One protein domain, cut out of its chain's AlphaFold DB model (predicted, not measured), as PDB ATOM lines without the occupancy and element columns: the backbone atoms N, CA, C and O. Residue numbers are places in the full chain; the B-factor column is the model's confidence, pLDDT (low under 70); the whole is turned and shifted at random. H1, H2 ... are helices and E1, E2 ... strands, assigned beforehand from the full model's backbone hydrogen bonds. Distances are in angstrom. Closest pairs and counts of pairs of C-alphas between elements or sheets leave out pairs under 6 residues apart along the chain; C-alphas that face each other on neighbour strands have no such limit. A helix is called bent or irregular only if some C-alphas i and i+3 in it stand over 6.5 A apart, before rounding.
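This is residues 11 to 140 of the 302 residues of the protein "RNase_Zc3h12a domain-containing protein" of Loa loa (UniProt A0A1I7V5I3). A small cluster of short helices has two long arms: the two-stranded hairpin of E1 and E2, and the stretch of residues 11 to 30, which runs out to near Ala 22 and folds back on itself. In the cluster H1 and H2 pack on H3, H4 is at the base of the hairpin where E1 begins and E2 ends, and H5 touches no helix. The printed part has 130 residues, with five named helices and two named strands in the order H1, H2, H3, E1, E2, H4, H5; the class is mixed, helices and strands. The sheet is E1 - E2, antiparallel. The whole is loose, with a radius of gyration of the C-alphas of 18.8 A and spans of 54 by 53 by 37 A.

Residues 11 to 30 hold no named element, but residues 17 to 18 pair with residues 27 to 28, antiparallel. H1, residues 31 to 41, and H3, residues 62 to 71, touch; their closest C-alphas, those of Glu 40 and Ile 67, are 6.1 A apart. The lines of H1 and H3 are about perpendicular, at 80 degrees. H2, residues 53 to 57, touches H3, with the C-alphas of Ala 56 and Arg 65 closest at 5.4 A. H1 and H2 are only just apart, their closest C-alphas 8.1 A from each other. H3 is the hub, touching three helices. The third is H4, residues 111 to 119: H3 and H4 only just touch, only at their ends, with 3 pairs of C-alphas within 8 A, the closest being those of Arg 71 and Arg 118 at 5.0 A. E1, residues 72 to 87, and E2, residues 90 to 100, are a hairpin and antiparallel neighbours, with 156 degrees between their directions. N 76 and O 98 at 2.9 A and N 87 and O 90 at 3.0 A are within hydrogen-bond range. E1 bends by 78 degrees at residue 82. Residues 46 to 47 pair with residues 72 to 73 of E1, parallel. The closest C-alphas of E2 and H4 are those of Cys 100 and Ile 115, 7.2 A apart. H5, residues 128 to 136, is close to H1 but not clearly touching, with the C-alphas of Arg 41 and Lys 130 closest at 7.9 A. H5 and H3 are apart. In H1, H2, H4 and H5 every O i to N i+4 pair is within hydrogen-bond range; in H3 4 of 6 are.

H1 begins at C-alpha 31, (108.430, 121.045, 139.319), and is 15.4 A long from first to last C-alpha. H2 measures 6.2 A and H3 14.8 A. H3 is only just irregular: C-alphas 63 and 66 are 6.6 A apart. E1 is 35.9 A long and ends at C-alpha 87, (87.735, 111.850, 113.572). E2 runs 29.4 A, H4 12.4 A, and H5 12.6 A to C-alpha 136, (99.429, 146.461, 142.101).

The two C-alphas farthest apart are those of Ala 22 and Pro 108, at 55.8 A. Residues 86 to 91, residues 105 to 110 and residues 135 to 140 stand free. The printed part has no cut. The link from H1 to H2, of 11 residues, is long; those from E2 to H4 and from H4 to H5 are short, and the others are tight. The mean pLDDT of the printed part is 81.9, and 28 residues are under 70: residues 19 to 29, 81 to 87, 90 to 91 and 102 to 109.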
ATOM      1  N   VAL A  11     102.793 133.939 131.585       89.38
ATOM      2  CA  VAL A  11     101.793 132.948 132.027       89.38
ATOM      3  C   VAL A  11     102.447 131.593 132.293       89.38
ATOM      4  O   VAL A  11     102.010 130.849 133.167       89.38
ATOM      5  N   LEU A  12     103.498 131.266 131.537       92.88
ATOM      6  CA  LEU A  12     104.240 130.015 131.652       92.88
ATOM      7  C   LEU A  12     105.705 130.296 131.972       92.88
ATOM      8  O   LEU A  12     106.337 131.146 131.356       92.88
ATOM      9  N   THR A  13     106.273 129.537 132.902       91.19
ATOM     10  CA  THR A  13     107.710 129.553 133.187       91.19
ATOM     11  C   THR A  13     108.258 128.145 133.026       91.19
ATOM     12  O   THR A  13     107.643 127.186 133.484       91.19
ATOM     13  N   PHE A  14     109.406 128.017 132.361       89.19
ATOM     14  CA  PHE A  14     110.100 126.739 132.252       89.19
ATOM     15  C   PHE A  14     110.901 126.470 133.519       89.19
ATOM     16  O   PHE A  14     111.714 127.297 133.936       89.19
ATOM     17  N   THR A  15     110.699 125.298 134.104       87.38
ATOM     18  CA  THR A  15     111.519 124.816 135.207       87.38
ATOM     19  C   THR A  15     112.872 124.327 134.683       87.38
ATOM     20  O   THR A  15     112.980 123.848 133.545       87.38
ATOM     21  N   PRO A  16     113.962 124.478 135.458       82.44
ATOM     22  CA  PRO A  16     115.276 124.078 134.983       82.44
ATOM     23  C   PRO A  16     115.371 122.554 134.873       82.44
ATOM     24  O   PRO A  16     115.329 121.855 135.883       82.44
ATOM     25  N   ALA A  17     115.611 122.055 133.666       78.62
ATOM     26  CA  ALA A  17     115.985 120.670 133.408       78.62
ATOM     27  C   ALA A  17     117.338 120.638 132.691       78.62
ATOM     28  O   ALA A  17     117.590 121.428 131.777       78.62
ATOM     29  N   ARG A  18     118.237 119.739 133.107       70.25
ATOM     30  CA  ARG A  18     119.546 119.568 132.461       70.25
ATOM     31  C   ARG A  18     119.754 118.119 132.063       70.25
ATOM     32  O   ARG A  18     119.615 117.208 132.879       70.25
ATOM     33  N   THR A  19     120.149 117.915 130.809       66.38
ATOM     34  CA  THR A  19     120.681 116.633 130.362       66.38
ATOM     35  C   THR A  19     122.010 116.398 131.068       66.38
ATOM     36  O   THR A  19     122.955 117.181 130.946       66.38
ATOM     37  N   ALA A  20     122.087 115.330 131.854       63.19
ATOM     38  CA  ALA A  20     123.365 114.915 132.396       63.19
ATOM     39  C   ALA A  20     124.209 114.329 131.250       63.19
ATOM     40  O   ALA A  20     123.705 113.586 130.407       63.19
ATOM     41  N   ARG A  21     125.496 114.688 131.175       59.62
ATOM     42  CA  ARG A  21     126.411 114.069 130.206       59.62
ATOM     43  C   ARG A  21     126.623 112.596 130.580       59.62
ATOM     44  O   ARG A  21     126.826 112.302 131.752       59.62
ATOM     45  N   ALA A  22     126.605 111.727 129.566       58.09
ATOM     46  CA  ALA A  22     127.037 110.325 129.581       58.09
ATOM     47  C   ALA A  22     126.574 109.487 130.797       58.09
ATOM     48  O   ALA A  22     127.262 109.390 131.810       58.09
ATOM     49  N   GLY A  23     125.421 108.824 130.668       59.88
ATOM     50  CA  GLY A  23     125.032 107.704 131.539       59.88
ATOM     51  C   GLY A  23     124.493 108.059 132.928       59.88
ATOM     52  O   GLY A  23     124.091 107.158 133.657       59.88
ATOM     53  N   ARG A  24     124.434 109.342 133.304       55.78
ATOM     54  CA  ARG A  24     123.720 109.784 134.513       55.78
ATOM     55  C   ARG A  24     122.265 110.142 134.180       55.78
ATOM     56  O   ARG A  24     122.027 110.706 133.110       55.78
ATOM     57  N   PRO A  25     121.295 109.848 135.065       57.25
ATOM     58  CA  PRO A  25     119.923 110.310 134.893       57.25
ATOM     59  C   PRO A  25     119.901 111.832 134.753       57.25
ATOM     60  O   PRO A  25     120.675 112.529 135.418       57.25
ATOM     61  N   ALA A  26     119.034 112.353 133.885       55.75
ATOM     62  CA  ALA A  26     118.784 113.787 133.833       55.75
ATOM     63  C   ALA A  26     118.391 114.276 135.235       55.75
ATOM     64  O   ALA A  26     117.571 113.645 135.904       55.75
ATOM     65  N   PHE A  27     118.988 115.380 135.685       55.28
ATOM     66  CA  PHE A  27     118.571 116.021 136.928       55.28
ATOM     67  C   PHE A  27     117.267 116.760 136.627       55.28
ATOM     68  O   PHE A  27     117.278 117.873 136.092       55.28
ATOM     69  N   ILE A  28     116.152 116.073 136.858       58.28
ATOM     70  CA  ILE A  28     114.813 116.640 136.764       58.28
ATOM     71  C   ILE A  28     114.556 117.282 138.122       58.28
ATOM     72  O   ILE A  28     114.449 116.592 139.133       58.28
ATOM     73  N   ASN A  29     114.554 118.612 138.150       65.94
ATOM     74  CA  ASN A  29     114.094 119.345 139.317       65.94
ATOM     75  C   ASN A  29     112.622 119.007 139.581       65.94
ATOM     76  O   ASN A  29     111.855 118.833 138.637       65.94
ATOM     77  N   TYR A  30     112.231 118.937 140.852       76.81
ATOM     78  CA  TYR A  30     110.837 118.739 141.237       76.81
ATOM     79  C   TYR A  30     110.026 119.989 140.892       76.81
ATOM     80  O   TYR A  30     110.019 120.951 141.662       76.81
ATOM     81  N   ASP A  31     109.347 119.978 139.745       86.31
ATOM     82  CA  ASP A  31     108.430 121.045 139.319       86.31
ATOM     83  C   ASP A  31     107.416 121.386 140.421       86.31
ATOM     84  O   ASP A  31     107.109 122.556 140.657       86.31
ATOM     85  N   ASP A  32     106.985 120.372 141.171       91.19
ATOM     86  CA  ASP A  32     106.064 120.491 142.298       91.19
ATOM     87  C   ASP A  32     106.571 121.455 143.376       91.19
ATOM     88  O   ASP A  32     105.817 122.306 143.848       91.19
ATOM     89  N   LEU A  33     107.862 121.396 143.726       91.88
ATOM     90  CA  LEU A  33     108.451 122.311 144.709       91.88
ATOM     91  C   LEU A  33     108.434 123.753 144.199       91.88
ATOM     92  O   LEU A  33     108.071 124.655 144.951       91.88
ATOM     93  N   TYR A  34     108.742 123.976 142.917       92.12
ATOM     94  CA  TYR A  34     108.684 125.316 142.325       92.12
ATOM     95  C   TYR A  34     107.266 125.884 142.371       92.12
ATOM     96  O   TYR A  34     107.082 127.043 142.746       92.12
ATOM     97  N   VAL A  35     106.259 125.077 142.023       93.75
ATOM     98  CA  VAL A  35     104.852 125.494 142.040       93.75
ATOM     99  C   VAL A  35     104.390 125.818 143.463       93.75
ATOM    100  O   VAL A  35     103.780 126.867 143.692       93.75
ATOM    101  N   LEU A  36     104.705 124.951 144.429       95.12
ATOM    102  CA  LEU A  36     104.314 125.121 145.829       95.12
ATOM    103  C   LEU A  36     104.999 126.331 146.472       95.12
ATOM    104  O   LEU A  36     104.328 127.153 147.101       95.12
ATOM    105  N   GLU A  37     106.311 126.487 146.282       94.00
ATOM    106  CA  GLU A  37     107.058 127.638 146.793       94.00
ATOM    107  C   GLU A  37     106.582 128.950 146.176       94.00
ATOM    108  O   GLU A  37     106.445 129.954 146.880       94.00
ATOM    109  N   PHE A  38     106.332 128.964 144.865       93.19
ATOM    110  CA  PHE A  38     105.849 130.155 144.180       93.19
ATOM    111  C   PHE A  38     104.491 130.594 144.735       93.19
ATOM    112  O   PHE A  38     104.303 131.769 145.065       93.19
ATOM    113  N   ALA A  39     103.561 129.653 144.910       93.88
ATOM    114  CA  ALA A  39     102.258 129.944 145.493       93.88
ATOM    115  C   ALA A  39     102.378 130.455 146.941       93.88
ATOM    116  O   ALA A  39     101.794 131.486 147.274       93.88
ATOM    117  N   GLU A  40     103.181 129.810 147.787       93.69
ATOM    118  CA  GLU A  40     103.361 130.207 149.190       93.69
ATOM    119  C   GLU A  40     104.017 131.599 149.327       93.69
ATOM    120  O   GLU A  40     103.571 132.447 150.117       93.69
ATOM    121  N   ARG A  41     105.033 131.883 148.500       92.50
ATOM    122  CA  ARG A  41     105.746 133.171 148.464       92.50
ATOM    123  C   ARG A  41     104.831 134.326 148.065       92.50
ATOM    124  O   ARG A  41     104.941 135.413 148.629       92.50
ATOM    125  N   HIS A  42     103.914 134.092 147.129       91.56
ATOM    126  CA  HIS A  42     103.062 135.136 146.552       91.56
ATOM    127  C   HIS A  42     101.615 135.136 147.061       91.56
ATOM    128  O   HIS A  42     100.779 135.840 146.488       91.56
ATOM    129  N   GLY A  43     101.300 134.368 148.111       90.81
ATOM    130  CA  GLY A  43      99.935 134.283 148.646       90.81
ATOM    131  C   GLY A  43      98.938 133.766 147.604       90.81
ATOM    132  O   GLY A  43      97.847 134.308 147.441       90.81
ATOM    133  N   GLY A  44      99.380 132.822 146.779       91.94
ATOM    134  CA  GLY A  44      98.604 132.215 145.708       91.94
ATOM    135  C   GLY A  44      97.933 130.914 146.122       91.94
ATOM    136  O   GLY A  44      97.902 130.533 147.291       91.94
ATOM    137  N   SER A  45      97.427 130.228 145.104       92.94
ATOM    138  CA  SER A  45      96.730 128.953 145.218       92.94
ATOM    139  C   SER A  45      97.243 128.019 144.138       92.94
ATOM    140  O   SER A  45      97.657 128.475 143.070       92.94
ATOM    141  N   VAL A  46      97.239 126.720 144.421       94.38
ATOM    142  CA  VAL A  46      97.777 125.711 143.503       94.38
ATOM    143  C   VAL A  46      96.631 124.962 142.864       94.38
ATOM    144  O   VAL A  46      95.820 124.351 143.552       94.38
ATOM    145  N   LEU A  47      96.576 125.005 141.541       93.19
ATOM    146  CA  LEU A  47      95.588 124.299 140.751       93.19
ATOM    147  C   LEU A  47      96.212 122.998 140.231       93.19
ATOM    148  O   LEU A  47      97.000 123.039 139.291       93.19
ATOM    149  N   SER A  48      95.921 121.861 140.867       91.38
ATOM    150  CA  SER A  48      96.526 120.568 140.511       91.38
ATOM    151  C   SER A  48      95.634 119.398 140.913       91.38
ATOM    152  O   SER A  48      94.945 119.464 141.927       91.38
ATOM    153  N   GLY A  49      95.665 118.321 140.124       88.38
ATOM    154  CA  GLY A  49      95.094 117.027 140.514       88.38
ATOM    155  C   GLY A  49      96.025 116.193 141.404       88.38
ATOM    156  O   GLY A  49      95.575 115.213 141.999       88.38
ATOM    157  N   ASP A  50      97.304 116.568 141.500       89.81
ATOM    158  CA  ASP A  50      98.255 115.956 142.427       89.81
ATOM    159  C   ASP A  50      98.043 116.499 143.845       89.81
ATOM    160  O   ASP A  50      97.786 117.685 144.048       89.81
ATOM    161  N   ARG A  51      98.152 115.620 144.839       89.25
ATOM    162  CA  ARG A  51      98.037 115.962 146.256       89.25
ATOM    163  C   ARG A  51      99.370 116.303 146.900       89.25
ATOM    164  O   ARG A  51      99.333 116.829 148.012       89.25
ATOM    165  N   PHE A  52     100.488 116.044 146.221       92.56
ATOM    166  CA  PHE A  52     101.836 116.269 146.742       92.56
ATOM    167  C   PHE A  52     102.062 115.503 148.057       92.56
ATOM    168  O   PHE A  52     102.590 116.042 149.032       92.56
ATOM    169  N   ASP A  53     101.569 114.260 148.130       91.06
ATOM    170  CA  ASP A  53     101.566 113.455 149.361       91.06
ATOM    171  C   ASP A  53     102.983 113.118 149.848       91.06
ATOM    172  O   ASP A  53     103.210 112.976 151.051       91.06
ATOM    173  N   ASP A  54     103.928 112.968 148.926       91.00
ATOM    174  CA  ASP A  54     105.352 112.785 149.193       91.00
ATOM    175  C   ASP A  54     105.956 114.033 149.858       91.00
ATOM    176  O   ASP A  54     106.538 113.935 150.942       91.00
ATOM    177  N   ILE A  55     105.709 115.216 149.290       92.00
ATOM    178  CA  ILE A  55     106.171 116.506 149.819       92.00
ATOM    179  C   ILE A  55     105.505 116.812 151.166       92.00
ATOM    180  O   ILE A  55     106.155 117.285 152.096       92.00
ATOM    181  N   ALA A  56     104.212 116.515 151.311       91.06
ATOM    182  CA  ALA A  56     103.469 116.766 152.542       91.06
ATOM    183  C   ALA A  56     103.988 115.937 153.732       91.06
ATOM    184  O   ALA A  56     103.953 116.410 154.874       91.06
ATOM    185  N   LYS A  57     104.457 114.707 153.482       92.00
ATOM    186  CA  LYS A  57     104.992 113.801 154.513       92.00
ATOM    187  C   LYS A  57     106.428 114.139 154.895       92.00
ATOM    188  O   LYS A  57     106.773 114.038 156.073       92.00
ATOM    189  N   GLU A  58     107.232 114.579 153.934       92.81
ATOM    190  CA  GLU A  58     108.618 114.980 154.154       92.81
ATOM    191  C   GLU A  58     108.699 116.137 155.170       92.81
ATOM    192  O   GLU A  58     107.924 117.101 155.136       92.81
ATOM    193  N   TYR A  59     109.596 116.030 156.155       92.31
ATOM    194  CA  TYR A  59     109.707 117.043 157.215       92.31
ATOM    195  C   TYR A  59     110.410 118.306 156.714       92.31
ATOM    196  O   TYR A  59     110.054 119.417 157.114       92.31
ATOM    197  N   SER A  60     111.360 118.134 155.793       92.81
ATOM    198  CA  SER A  60     112.133 119.214 155.174       92.81
ATOM    199  C   SER A  60     111.244 120.264 154.492       92.81
ATOM    200  O   SER A  60     111.609 121.433 154.429       92.81
ATOM    201  N   TYR A  61     110.039 119.870 154.064       92.56
ATOM    202  CA  TYR A  61     109.066 120.725 153.378       92.56
ATOM    203  C   TYR A  61     107.861 121.105 154.249       92.56
ATOM    204  O   TYR A  61     106.784 121.418 153.737       92.56
ATOM    205  N   LYS A  62     108.010 121.096 155.582       92.69
ATOM    206  CA  LYS A  62     106.914 121.398 156.522       92.69
ATOM    207  C   LYS A  62     106.203 122.729 156.247       92.69
ATOM    208  O   LYS A  62     104.993 122.812 156.457       92.69
ATOM    209  N   ASP A  63     106.924 123.724 155.736       92.06
ATOM    210  CA  ASP A  63     106.385 125.057 155.452       92.06
ATOM    211  C   ASP A  63     105.408 125.040 154.259       92.06
ATOM    212  O   ASP A  63     104.471 125.835 154.205       92.06
ATOM    213  N   LEU A  64     105.531 124.056 153.357       94.31
ATOM    214  CA  LEU A  64     104.643 123.877 152.201       94.31
ATOM    215  C   LEU A  64     103.342 123.134 152.548       94.31
ATOM    216  O   LEU A  64     102.380 123.141 151.780       94.31
ATOM    217  N   ARG A  65     103.238 122.519 153.731       93.12
ATOM    218  CA  ARG A  65     102.032 121.763 154.130       93.12
ATOM    219  C   ARG A  65     100.781 122.635 154.150       93.12
ATOM    220  O   ARG A  65      99.688 122.168 153.838       93.12
ATOM    221  N   ARG A  66     100.950 123.910 154.499       91.69
ATOM    222  CA  ARG A  66      99.892 124.920 154.536       91.69
ATOM    223  C   ARG A  66      99.311 125.164 153.144       91.69
ATOM    224  O   ARG A  66      98.098 125.073 152.986       91.69
ATOM    225  N   ILE A  67     100.159 125.393 152.135       93.38
ATOM    226  CA  ILE A  67      99.701 125.617 150.758       93.38
ATOM    227  C   ILE A  67      99.015 124.360 150.195       93.38
ATOM    228  O   ILE A  67      97.922 124.460 149.638       93.38
ATOM    229  N   ILE A  68      99.574 123.169 150.452       92.88
ATOM    230  CA  ILE A  68      98.998 121.884 150.016       92.88
ATOM    231  C   ILE A  68      97.611 121.665 150.635       92.88
ATOM    232  O   ILE A  68      96.667 121.267 149.950       92.88
ATOM    233  N   LYS A  69      97.463 121.933 151.937       89.44
ATOM    234  CA  LYS A  69      96.228 121.651 152.676       89.44
ATOM    235  C   LYS A  69      95.146 122.704 152.449       89.44
ATOM    236  O   LYS A  69      93.990 122.345 152.230       89.44
ATOM    237  N   GLU A  70      95.510 123.981 152.524       88.25
ATOM    238  CA  GLU A  70      94.564 125.101 152.622       88.25
ATOM    239  C   GLU A  70      94.349 125.830 151.294       88.25
ATOM    240  O   GLU A  70      93.332 126.494 151.144       88.25
ATOM    241  N   ARG A  71      95.271 125.731 150.327       90.50
ATOM    242  CA  ARG A  71      95.240 126.543 149.094       90.50
ATOM    243  C   ARG A  71      95.301 125.736 147.800       90.50
ATOM    244  O   ARG A  71      95.168 126.313 146.723       90.50
ATOM    245  N   ARG A  72      95.466 124.414 147.869       92.75
ATOM    246  CA  ARG A  72      95.333 123.536 146.700       92.75
ATOM    247  C   ARG A  72      93.873 123.443 146.259       92.75
ATOM    248  O   ARG A  72      92.985 123.329 147.099       92.75
ATOM    249  N   ILE A  73      93.612 123.452 144.962       92.19
ATOM    250  CA  ILE A  73      92.291 123.245 144.372       92.19
ATOM    251  C   ILE A  73      92.430 122.138 143.334       92.19
ATOM    252  O   ILE A  73      93.300 122.212 142.464       92.19
ATOM    253  N   ASP A  74      91.580 121.119 143.437       90.12
ATOM    254  CA  ASP A  74      91.572 120.015 142.488       90.12
ATOM    255  C   ASP A  74      90.855 120.448 141.203       90.12
ATOM    256  O   ASP A  74      89.823 121.128 141.246       90.12
ATOM    257  N   VAL A  75      91.384 120.024 140.055       88.31
ATOM    258  CA  VAL A  75      90.722 120.193 138.756       88.31
ATOM    259  C   VAL A  75      90.385 118.840 138.186       88.31
ATOM    260  O   VAL A  75      91.262 118.002 137.990       88.31
ATOM    261  N   ILE A  76      89.111 118.661 137.866       86.06
ATOM    262  CA  ILE A  76      88.633 117.521 137.097       86.06
ATOM    263  C   ILE A  76      88.136 118.013 135.748       86.06
ATOM    264  O   ILE A  76      87.546 119.081 135.638       86.06
ATOM    265  N   PHE A  77      88.364 117.232 134.705       85.12
ATOM    266  CA  PHE A  77      87.805 117.507 133.390       85.12
ATOM    267  C   PHE A  77      86.591 116.604 133.213       85.12
ATOM    268  O   PHE A  77      86.734 115.401 132.987       85.12
ATOM    269  N   ARG A  78      85.385 117.161 133.369       81.81
ATOM    270  CA  ARG A  78      84.143 116.405 133.193       81.81
ATOM    271  C   ARG A  78      83.815 116.309 131.714       81.81
ATOM    272  O   ARG A  78      83.781 117.307 130.996       81.81
ATOM    273  N   GLN A  79      83.547 115.089 131.273       80.25
ATOM    274  CA  GLN A  79      83.109 114.801 129.917       80.25
ATOM    275  C   GLN A  79      81.703 115.366 129.670       80.25
ATOM    276  O   GLN A  79      80.777 115.119 130.446       80.25
ATOM    277  N   LEU A  80      81.526 116.086 128.566       77.19
ATOM    278  CA  LEU A  80      80.217 116.478 128.066       77.19
ATOM    279  C   LEU A  80      79.668 115.349 127.191       77.19
ATOM    280  O   LEU A  80      80.116 115.124 126.070       77.19
ATOM    281  N   ASN A  81      78.684 114.620 127.716       68.31
ATOM    282  CA  ASN A  81      78.150 113.406 127.084       68.31
ATOM    283  C   ASN A  81      77.480 113.648 125.718       68.31
ATOM    284  O   ASN A  81      77.277 112.700 124.964       68.31
ATOM    285  N   SER A  82      77.117 114.894 125.409       67.69
ATOM    286  CA  SER A  82      76.365 115.283 124.213       67.69
ATOM    287  C   SER A  82      77.180 116.062 123.179       67.69
ATOM    288  O   SER A  82      76.638 116.380 122.128       67.69
ATOM    289  N   ASP A  83      78.447 116.375 123.459       67.88
ATOM    290  CA  ASP A  83      79.266 117.257 122.621       67.88
ATOM    291  C   ASP A  83      80.575 116.531 122.278       67.88
ATOM    292  O   ASP A  83      81.487 116.423 123.102       67.88
ATOM    293  N   PHE A  84      80.629 115.913 121.096       68.69
ATOM    294  CA  PHE A  84      81.769 115.110 120.657       68.69
ATOM    295  C   PHE A  84      82.029 115.259 119.161       68.69
ATOM    296  O   PHE A  84      81.114 115.398 118.352       68.69
ATOM    297  N   VAL A  85      83.306 115.198 118.800       65.62
ATOM    298  CA  VAL A  85      83.786 115.293 117.425       65.62
ATOM    299  C   VAL A  85      84.226 113.907 116.971       65.62
ATOM    300  O   VAL A  85      84.938 113.199 117.686       65.62
ATOM    301  N   HIS A  86      83.794 113.507 115.776       64.12
ATOM    302  CA  HIS A  86      84.299 112.302 115.130       64.12
ATOM    303  C   HIS A  86      85.548 112.639 114.325       64.12
ATOM    304  O   HIS A  86      85.554 113.599 113.555       64.12
ATOM    305  N   TYR A  87      86.578 111.813 114.454       61.53
ATOM    306  CA  TYR A  87      87.735 111.850 113.572       61.53
ATOM    307  C   TYR A  87      88.058 110.421 113.136       61.53
ATOM    308  O   TYR A  87      88.525 109.593 113.918       61.53
ATOM    309  N   GLY A  88      87.727 110.096 111.885       71.56
ATOM    310  CA  GLY A  88      87.771 108.720 111.394       71.56
ATOM    311  C   GLY A  88      86.797 107.817 112.160       71.56
ATOM    312  O   GLY A  88      85.589 108.035 112.129       71.56
ATOM    313  N   ARG A  89      87.328 106.788 112.831       74.44
ATOM    314  CA  ARG A  89      86.549 105.863 113.681       74.44
ATOM    315  C   ARG A  89      86.521 106.277 115.154       74.44
ATOM    316  O   ARG A  89      85.787 105.671 115.935       74.44
ATOM    317  N   ASP A  90      87.293 107.296 115.520       57.97
ATOM    318  CA  ASP A  90      87.470 107.714 116.902       57.97
ATOM    319  C   ASP A  90      86.478 108.814 117.282       57.97
ATOM    320  O   ASP A  90      86.064 109.640 116.461       57.97
ATOM    321  N   ARG A  91      86.093 108.814 118.561       67.25
ATOM    322  CA  ARG A  91      85.193 109.803 119.159       67.25
ATOM    323  C   ARG A  91      85.948 110.596 120.211       67.25
ATOM    324  O   ARG A  91      86.403 110.032 121.204       67.25
ATOM    325  N   PHE A  92      86.033 111.902 120.002       71.31
ATOM    326  CA  PHE A  92      86.650 112.843 120.923       71.31
ATOM    327  C   PHE A  92      85.555 113.602 121.648       71.31
ATOM    328  O   PHE A  92      84.815 114.368 121.036       71.31
ATOM    329  N   PHE A  93      85.436 113.383 122.950       72.38
ATOM    330  CA  PHE A  93      84.475 114.117 123.755       72.38
ATOM    331  C   PHE A  93      85.017 115.485 124.119       72.38
ATOM    332  O   PHE A  93      86.208 115.648 124.389       72.38
ATOM    333  N   ARG A  94      84.123 116.464 124.165       75.88
ATOM    334  CA  ARG A  94      84.426 117.743 124.779       75.88
ATOM    335  C   ARG A  94      84.469 117.559 126.292       75.88
ATOM    336  O   ARG A  94      83.644 116.852 126.869       75.88
ATOM    337  N   PHE A  95      85.426 118.216 126.928       78.94
ATOM    338  CA  PHE A  95      85.566 118.237 128.376       78.94
ATOM    339  C   PHE A  95      85.450 119.670 128.885       78.94
ATOM    340  O   PHE A  95      85.873 120.606 128.206       78.94
ATOM    341  N   VAL A  96      84.890 119.833 130.081       80.44
ATOM    342  CA  VAL A  96      84.832 121.113 130.793       80.44
ATOM    343  C   VAL A  96      85.640 120.983 132.082       80.44
ATOM    344  O   VAL A  96      85.465 119.992 132.798       80.44
ATOM    345  N   PRO A  97      86.545 121.933 132.377       85.75
ATOM    346  CA  PRO A  97      87.250 121.943 133.646       85.75
ATOM    347  C   PRO A  97      86.290 122.303 134.781       85.75
ATOM    348  O   PRO A  97      85.522 123.260 134.698       85.75
ATOM    349  N   GLU A  98      86.389 121.563 135.874       86.62
ATOM    350  CA  GLU A  98      85.662 121.777 137.112       86.62
ATOM    351  C   GLU A  98      86.618 121.886 138.275       86.62
ATOM    352  O   GLU A  98      87.456 121.013 138.504       86.62
ATOM    353  N   LEU A  99      86.434 122.959 139.038       88.06
ATOM    354  CA  LEU A  99      87.104 123.140 140.308       88.06
ATOM    355  C   LEU A  99      86.364 122.337 141.366       88.06
ATOM    356  O   LEU A  99      85.148 122.457 141.522       88.06
ATOM    357  N   CYS A 100      87.101 121.534 142.113       82.56
ATOM    358  CA  CYS A 100      86.550 120.744 143.194       82.56
ATOM    359  C   CYS A 100      87.546 120.648 144.351       82.56
ATOM    360  O   CYS A 100      88.714 121.018 144.240       82.56
ATOM    361  N   ILE A 101      87.050 120.199 145.499       78.94
ATOM    362  CA  ILE A 101      87.877 119.886 146.661       78.94
ATOM    363  C   ILE A 101      87.563 118.440 147.014       78.94
ATOM    364  O   ILE A 101      86.539 118.139 147.633       78.94
ATOM    365  N   ILE A 102      88.413 117.529 146.557       66.31
ATOM    366  CA  ILE A 102      88.183 116.098 146.697       66.31
ATOM    367  C   ILE A 102      88.720 115.692 148.081       66.31
ATOM    368  O   ILE A 102      89.925 115.704 148.318       66.31
ATOM    369  N   HIS A 103      87.808 115.306 148.986       60.78
ATOM    370  CA  HIS A 103      88.035 114.748 150.341       60.78
ATOM    371  C   HIS A 103      88.125 115.682 151.552       60.78
ATOM    372  O   HIS A 103      88.490 115.224 152.632       60.78
ATOM    373  N   ASP A 104      87.675 116.925 151.466       57.59
ATOM    374  CA  ASP A 104      87.604 117.784 152.659       57.59
ATOM    375  C   ASP A 104      86.270 117.594 153.424       57.59
ATOM    376  O   ASP A 104      85.725 118.522 154.000       57.59
ATOM    377  N   ASN A 105      85.667 116.400 153.408       53.69
ATOM    378  CA  ASN A 105      84.241 116.162 153.725       53.69
ATOM    379  C   ASN A 105      83.751 116.530 155.146       53.69
ATOM    380  O   ASN A 105      82.561 116.393 155.413       53.69
ATOM    381  N   ASN A 106      84.603 117.046 156.034       56.12
ATOM    382  CA  ASN A 106      84.263 117.281 157.443       56.12
ATOM    383  C   ASN A 106      84.181 118.762 157.855       56.12
ATOM    384  O   ASN A 106      84.008 119.059 159.034       56.12
ATOM    385  N   GLY A 107      84.312 119.707 156.920       60.34
ATOM    386  CA  GLY A 107      84.154 121.134 157.228       60.34
ATOM    387  C   GLY A 107      82.681 121.572 157.389       60.34
ATOM    388  O   GLY A 107      81.800 121.013 156.736       60.34
ATOM    389  N   PRO A 108      82.392 122.615 158.187       60.84
ATOM    390  CA  PRO A 108      81.031 123.138 158.372       60.84
ATOM    391  C   PRO A 108      80.483 123.896 157.147       60.84
ATOM    392  O   PRO A 108      79.288 124.170 157.077       60.84
ATOM    393  N   TRP A 109      81.344 124.235 156.182       63.19
ATOM    394  CA  TRP A 109      81.011 125.083 155.034       63.19
ATOM    395  C   TRP A 109      80.659 124.277 153.770       63.19
ATOM    396  O   TRP A 109      81.274 123.225 153.553       63.19
ATOM    397  N   PRO A 110      79.750 124.759 152.902       77.06
ATOM    398  CA  PRO A 110      79.524 124.223 151.557       77.06
ATOM    399  C   PRO A 110      80.800 124.198 150.698       77.06
ATOM    400  O   PRO A 110      81.697 125.021 150.874       77.06
ATOM    401  N   ALA A 111      80.879 123.277 149.730       73.50
ATOM    402  CA  ALA A 111      82.056 123.120 148.865       73.50
ATOM    403  C   ALA A 111      82.408 124.400 148.080       73.50
ATOM    404  O   ALA A 111      83.582 124.743 147.965       73.50
ATOM    405  N   GLU A 112      81.401 125.132 147.600       78.56
ATOM    406  CA  GLU A 112      81.579 126.394 146.868       78.56
ATOM    407  C   GLU A 112      82.237 127.477 147.726       78.56
ATOM    408  O   GLU A 112      83.184 128.121 147.281       78.56
ATOM    409  N   GLU A 113      81.797 127.642 148.975       80.75
ATOM    410  CA  GLU A 113      82.367 128.635 149.894       80.75
ATOM    411  C   GLU A 113      83.826 128.314 150.223       80.75
ATOM    412  O   GLU A 113      84.660 129.210 150.330       80.75
ATOM    413  N   ARG A 114      84.176 127.028 150.299       79.69
ATOM    414  CA  ARG A 114      85.571 126.618 150.486       79.69
ATOM    415  C   ARG A 114      86.409 126.894 149.253       79.69
ATOM    416  O   ARG A 114      87.502 127.423 149.392       79.69
ATOM    417  N   ILE A 115      85.909 126.588 148.055       85.81
ATOM    418  CA  ILE A 115      86.605 126.942 146.809       85.81
ATOM    419  C   ILE A 115      86.835 128.456 146.768       85.81
ATOM    420  O   ILE A 115      87.947 128.895 146.489       85.81
ATOM    421  N   GLN A 116      85.834 129.257 147.138       85.56
ATOM    422  CA  GLN A 116      85.976 130.709 147.230       85.56
ATOM    423  C   GLN A 116      87.043 131.130 148.247       85.56
ATOM    424  O   GLN A 116      87.874 131.963 147.909       85.56
ATOM    425  N   GLN A 117      87.088 130.536 149.441       82.56
ATOM    426  CA  GLN A 117      88.135 130.807 150.440       82.56
ATOM    427  C   GLN A 117      89.543 130.406 149.963       82.56
ATOM    428  O   GLN A 117      90.537 130.996 150.387       82.56
ATOM    429  N   ARG A 118      89.648 129.404 149.080       87.69
ATOM    430  CA  ARG A 118      90.926 129.007 148.473       87.69
ATOM    431  C   ARG A 118      91.322 129.911 147.308       87.69
ATOM    432  O   ARG A 118      92.512 130.097 147.100       87.69
ATOM    433  N   ILE A 119      90.375 130.460 146.547       88.00
ATOM    434  CA  ILE A 119      90.648 131.336 145.387       88.00
ATOM    435  C   ILE A 119      90.868 132.788 145.814       88.00
ATOM    436  O   ILE A 119      91.756 133.469 145.296       88.00
ATOM    437  N   TYR A 120      90.039 133.279 146.729       87.44
ATOM    438  CA  TYR A 120      90.016 134.670 147.151       87.44
ATOM    439  C   TYR A 120      90.735 134.847 148.481       87.44
ATOM    440  O   TYR A 120      90.638 134.023 149.385       87.44
ATOM    441  N   CYS A 121      91.430 135.973 148.602       88.44
ATOM    442  CA  CYS A 121      92.115 136.371 149.820       88.44
ATOM    443  C   CYS A 121      91.337 137.521 150.467       88.44
ATOM    444  O   CYS A 121      91.153 138.573 149.847       88.44
ATOM    445  N   LEU A 122      90.838 137.297 151.681       87.19
ATOM    446  CA  LEU A 122      90.092 138.288 152.455       87.19
ATOM    447  C   LEU A 122      91.049 139.178 153.274       87.19
ATOM    448  O   LEU A 122      92.158 138.743 153.569       87.19
ATOM    449  N   PRO A 123      90.642 140.389 153.698       89.00
ATOM    450  CA  PRO A 123      91.497 141.284 154.494       89.00
ATOM    451  C   PRO A 123      92.005 140.708 155.822       89.00
ATOM    452  O   PRO A 123      93.009 141.165 156.349       89.00
ATOM    453  N   ASN A 124      91.309 139.716 156.377       88.44
ATOM    454  CA  ASN A 124      91.700 139.018 157.603       88.44
ATOM    455  C   ASN A 124      92.647 137.829 157.356       88.44
ATOM    456  O   ASN A 124      93.007 137.122 158.295       88.44
ATOM    457  N   ASP A 125      93.012 137.572 156.104       88.31
ATOM    458  CA  ASP A 125      93.879 136.475 155.716       88.31
ATOM    459  C   ASP A 125      95.357 136.861 155.888       88.31
ATOM    460  O   ASP A 125      95.787 137.953 155.520       88.31
ATOM    461  N   LYS A 126      96.163 135.929 156.400       89.00
ATOM    462  CA  LYS A 126      97.615 136.085 156.597       89.00
ATOM    463  C   LYS A 126      98.379 136.434 155.317       89.00
ATOM    464  O   LYS A 126      99.470 136.988 155.391       89.00
ATOM    465  N   ASP A 127      97.845 136.070 154.152       91.44
ATOM    466  CA  ASP A 127      98.485 136.333 152.862       91.44
ATOM    467  C   ASP A 127      97.961 137.611 152.176       91.44
ATOM    468  O   ASP A 127      98.389 137.918 151.059       91.44
ATOM    469  N   TYR A 128      97.074 138.380 152.822       92.56
ATOM    470  CA  TYR A 128      96.416 139.539 152.212       92.56
ATOM    471  C   TYR A 128      97.406 140.578 151.680       92.56
ATOM    472  O   TYR A 128      97.315 140.972 150.516       92.56
ATOM    473  N   ASP A 129      98.415 140.949 152.469       93.12
ATOM    474  CA  ASP A 129      99.420 141.937 152.058       93.12
ATOM    475  C   ASP A 129     100.224 141.476 150.834       93.12
ATOM    476  O   ASP A 129     100.509 142.270 149.927       93.12
ATOM    477  N   LYS A 130     100.529 140.171 150.749       92.94
ATOM    478  CA  LYS A 130     101.192 139.573 149.579       92.94
ATOM    479  C   LYS A 130     100.315 139.727 148.336       92.94
ATOM    480  O   LYS A 130     100.800 140.130 147.277       92.94
ATOM    481  N   VAL A 131      99.017 139.446 148.468       90.81
ATOM    482  CA  VAL A 131      98.045 139.530 147.370       90.81
ATOM    483  C   VAL A 131      97.815 140.974 146.929       90.81
ATOM    484  O   VAL A 131      97.787 141.236 145.725       90.81
ATOM    485  N   VAL A 132      97.701 141.921 147.864       90.44
ATOM    486  CA  VAL A 132      97.572 143.354 147.558       90.44
ATOM    487  C   VAL A 132      98.803 143.853 146.808       90.44
ATOM    488  O   VAL A 132      98.658 144.508 145.776       90.44
ATOM    489  N   SER A 133     100.005 143.502 147.273       89.19
ATOM    490  CA  SER A 133     101.258 143.852 146.597       89.19
ATOM    491  C   SER A 133     101.307 143.296 145.170       89.19
ATOM    492  O   SER A 133     101.517 144.047 144.219       89.19
ATOM    493  N   ARG A 134     100.990 142.006 144.988       86.69
ATOM    494  CA  ARG A 134     100.905 141.369 143.663       86.69
ATOM    495  C   ARG A 134      99.891 142.065 142.754       86.69
ATOM    496  O   ARG A 134     100.164 142.274 141.576       86.69
ATOM    497  N   ARG A 135      98.722 142.434 143.289       85.81
ATOM    498  CA  ARG A 135      97.636 143.062 142.522       85.81
ATOM    499  C   ARG A 135      98.017 144.435 141.973       85.81
ATOM    500  O   ARG A 135      97.525 144.787 140.908       85.81
ATOM    501  N   LYS A 136      98.917 145.178 142.629       84.25
ATOM    502  CA  LYS A 136      99.429 146.461 142.101       84.25
ATOM    503  C   LYS A 136     100.089 146.304 140.727       84.25
ATOM    504  O   LYS A 136     100.014 147.217 139.915       84.25
ATOM    505  N   ASN A 137     100.660 145.133 140.452       76.88
ATOM    506  CA  ASN A 137     101.325 144.829 139.186       76.88
ATOM    507  C   ASN A 137     100.381 144.199 138.144       76.88
ATOM    508  O   ASN A 137     100.812 143.887 137.038       76.88
ATOM    509  N   TRP A 138      99.097 144.007 138.471       82.31
ATOM    510  CA  TRP A 138      98.122 143.356 137.596       82.31
ATOM    511  C   TRP A 138      97.028 144.334 137.156       82.31
ATOM    512  O   TRP A 138      96.140 144.693 137.931       82.31
ATOM    513  N   THR A 139      97.070 144.755 135.892       87.19
ATOM    514  CA  THR A 139      96.094 145.694 135.316       87.19
ATOM    515  C   THR A 139      95.024 144.968 134.499       87.19
ATOM    516  O   THR A 139      95.266 143.891 133.952       87.19
ATOM    517  N   ALA A 140      93.839 145.577 134.362       90.06
ATOM    518  CA  ALA A 140      92.788 145.059 133.477       90.06
ATOM    519  C   ALA A 140      93.284 144.947 132.025       90.06
ATOM    520  O   ALA A 140      93.079 143.921 131.390       90.06
TER     521      ALA A 140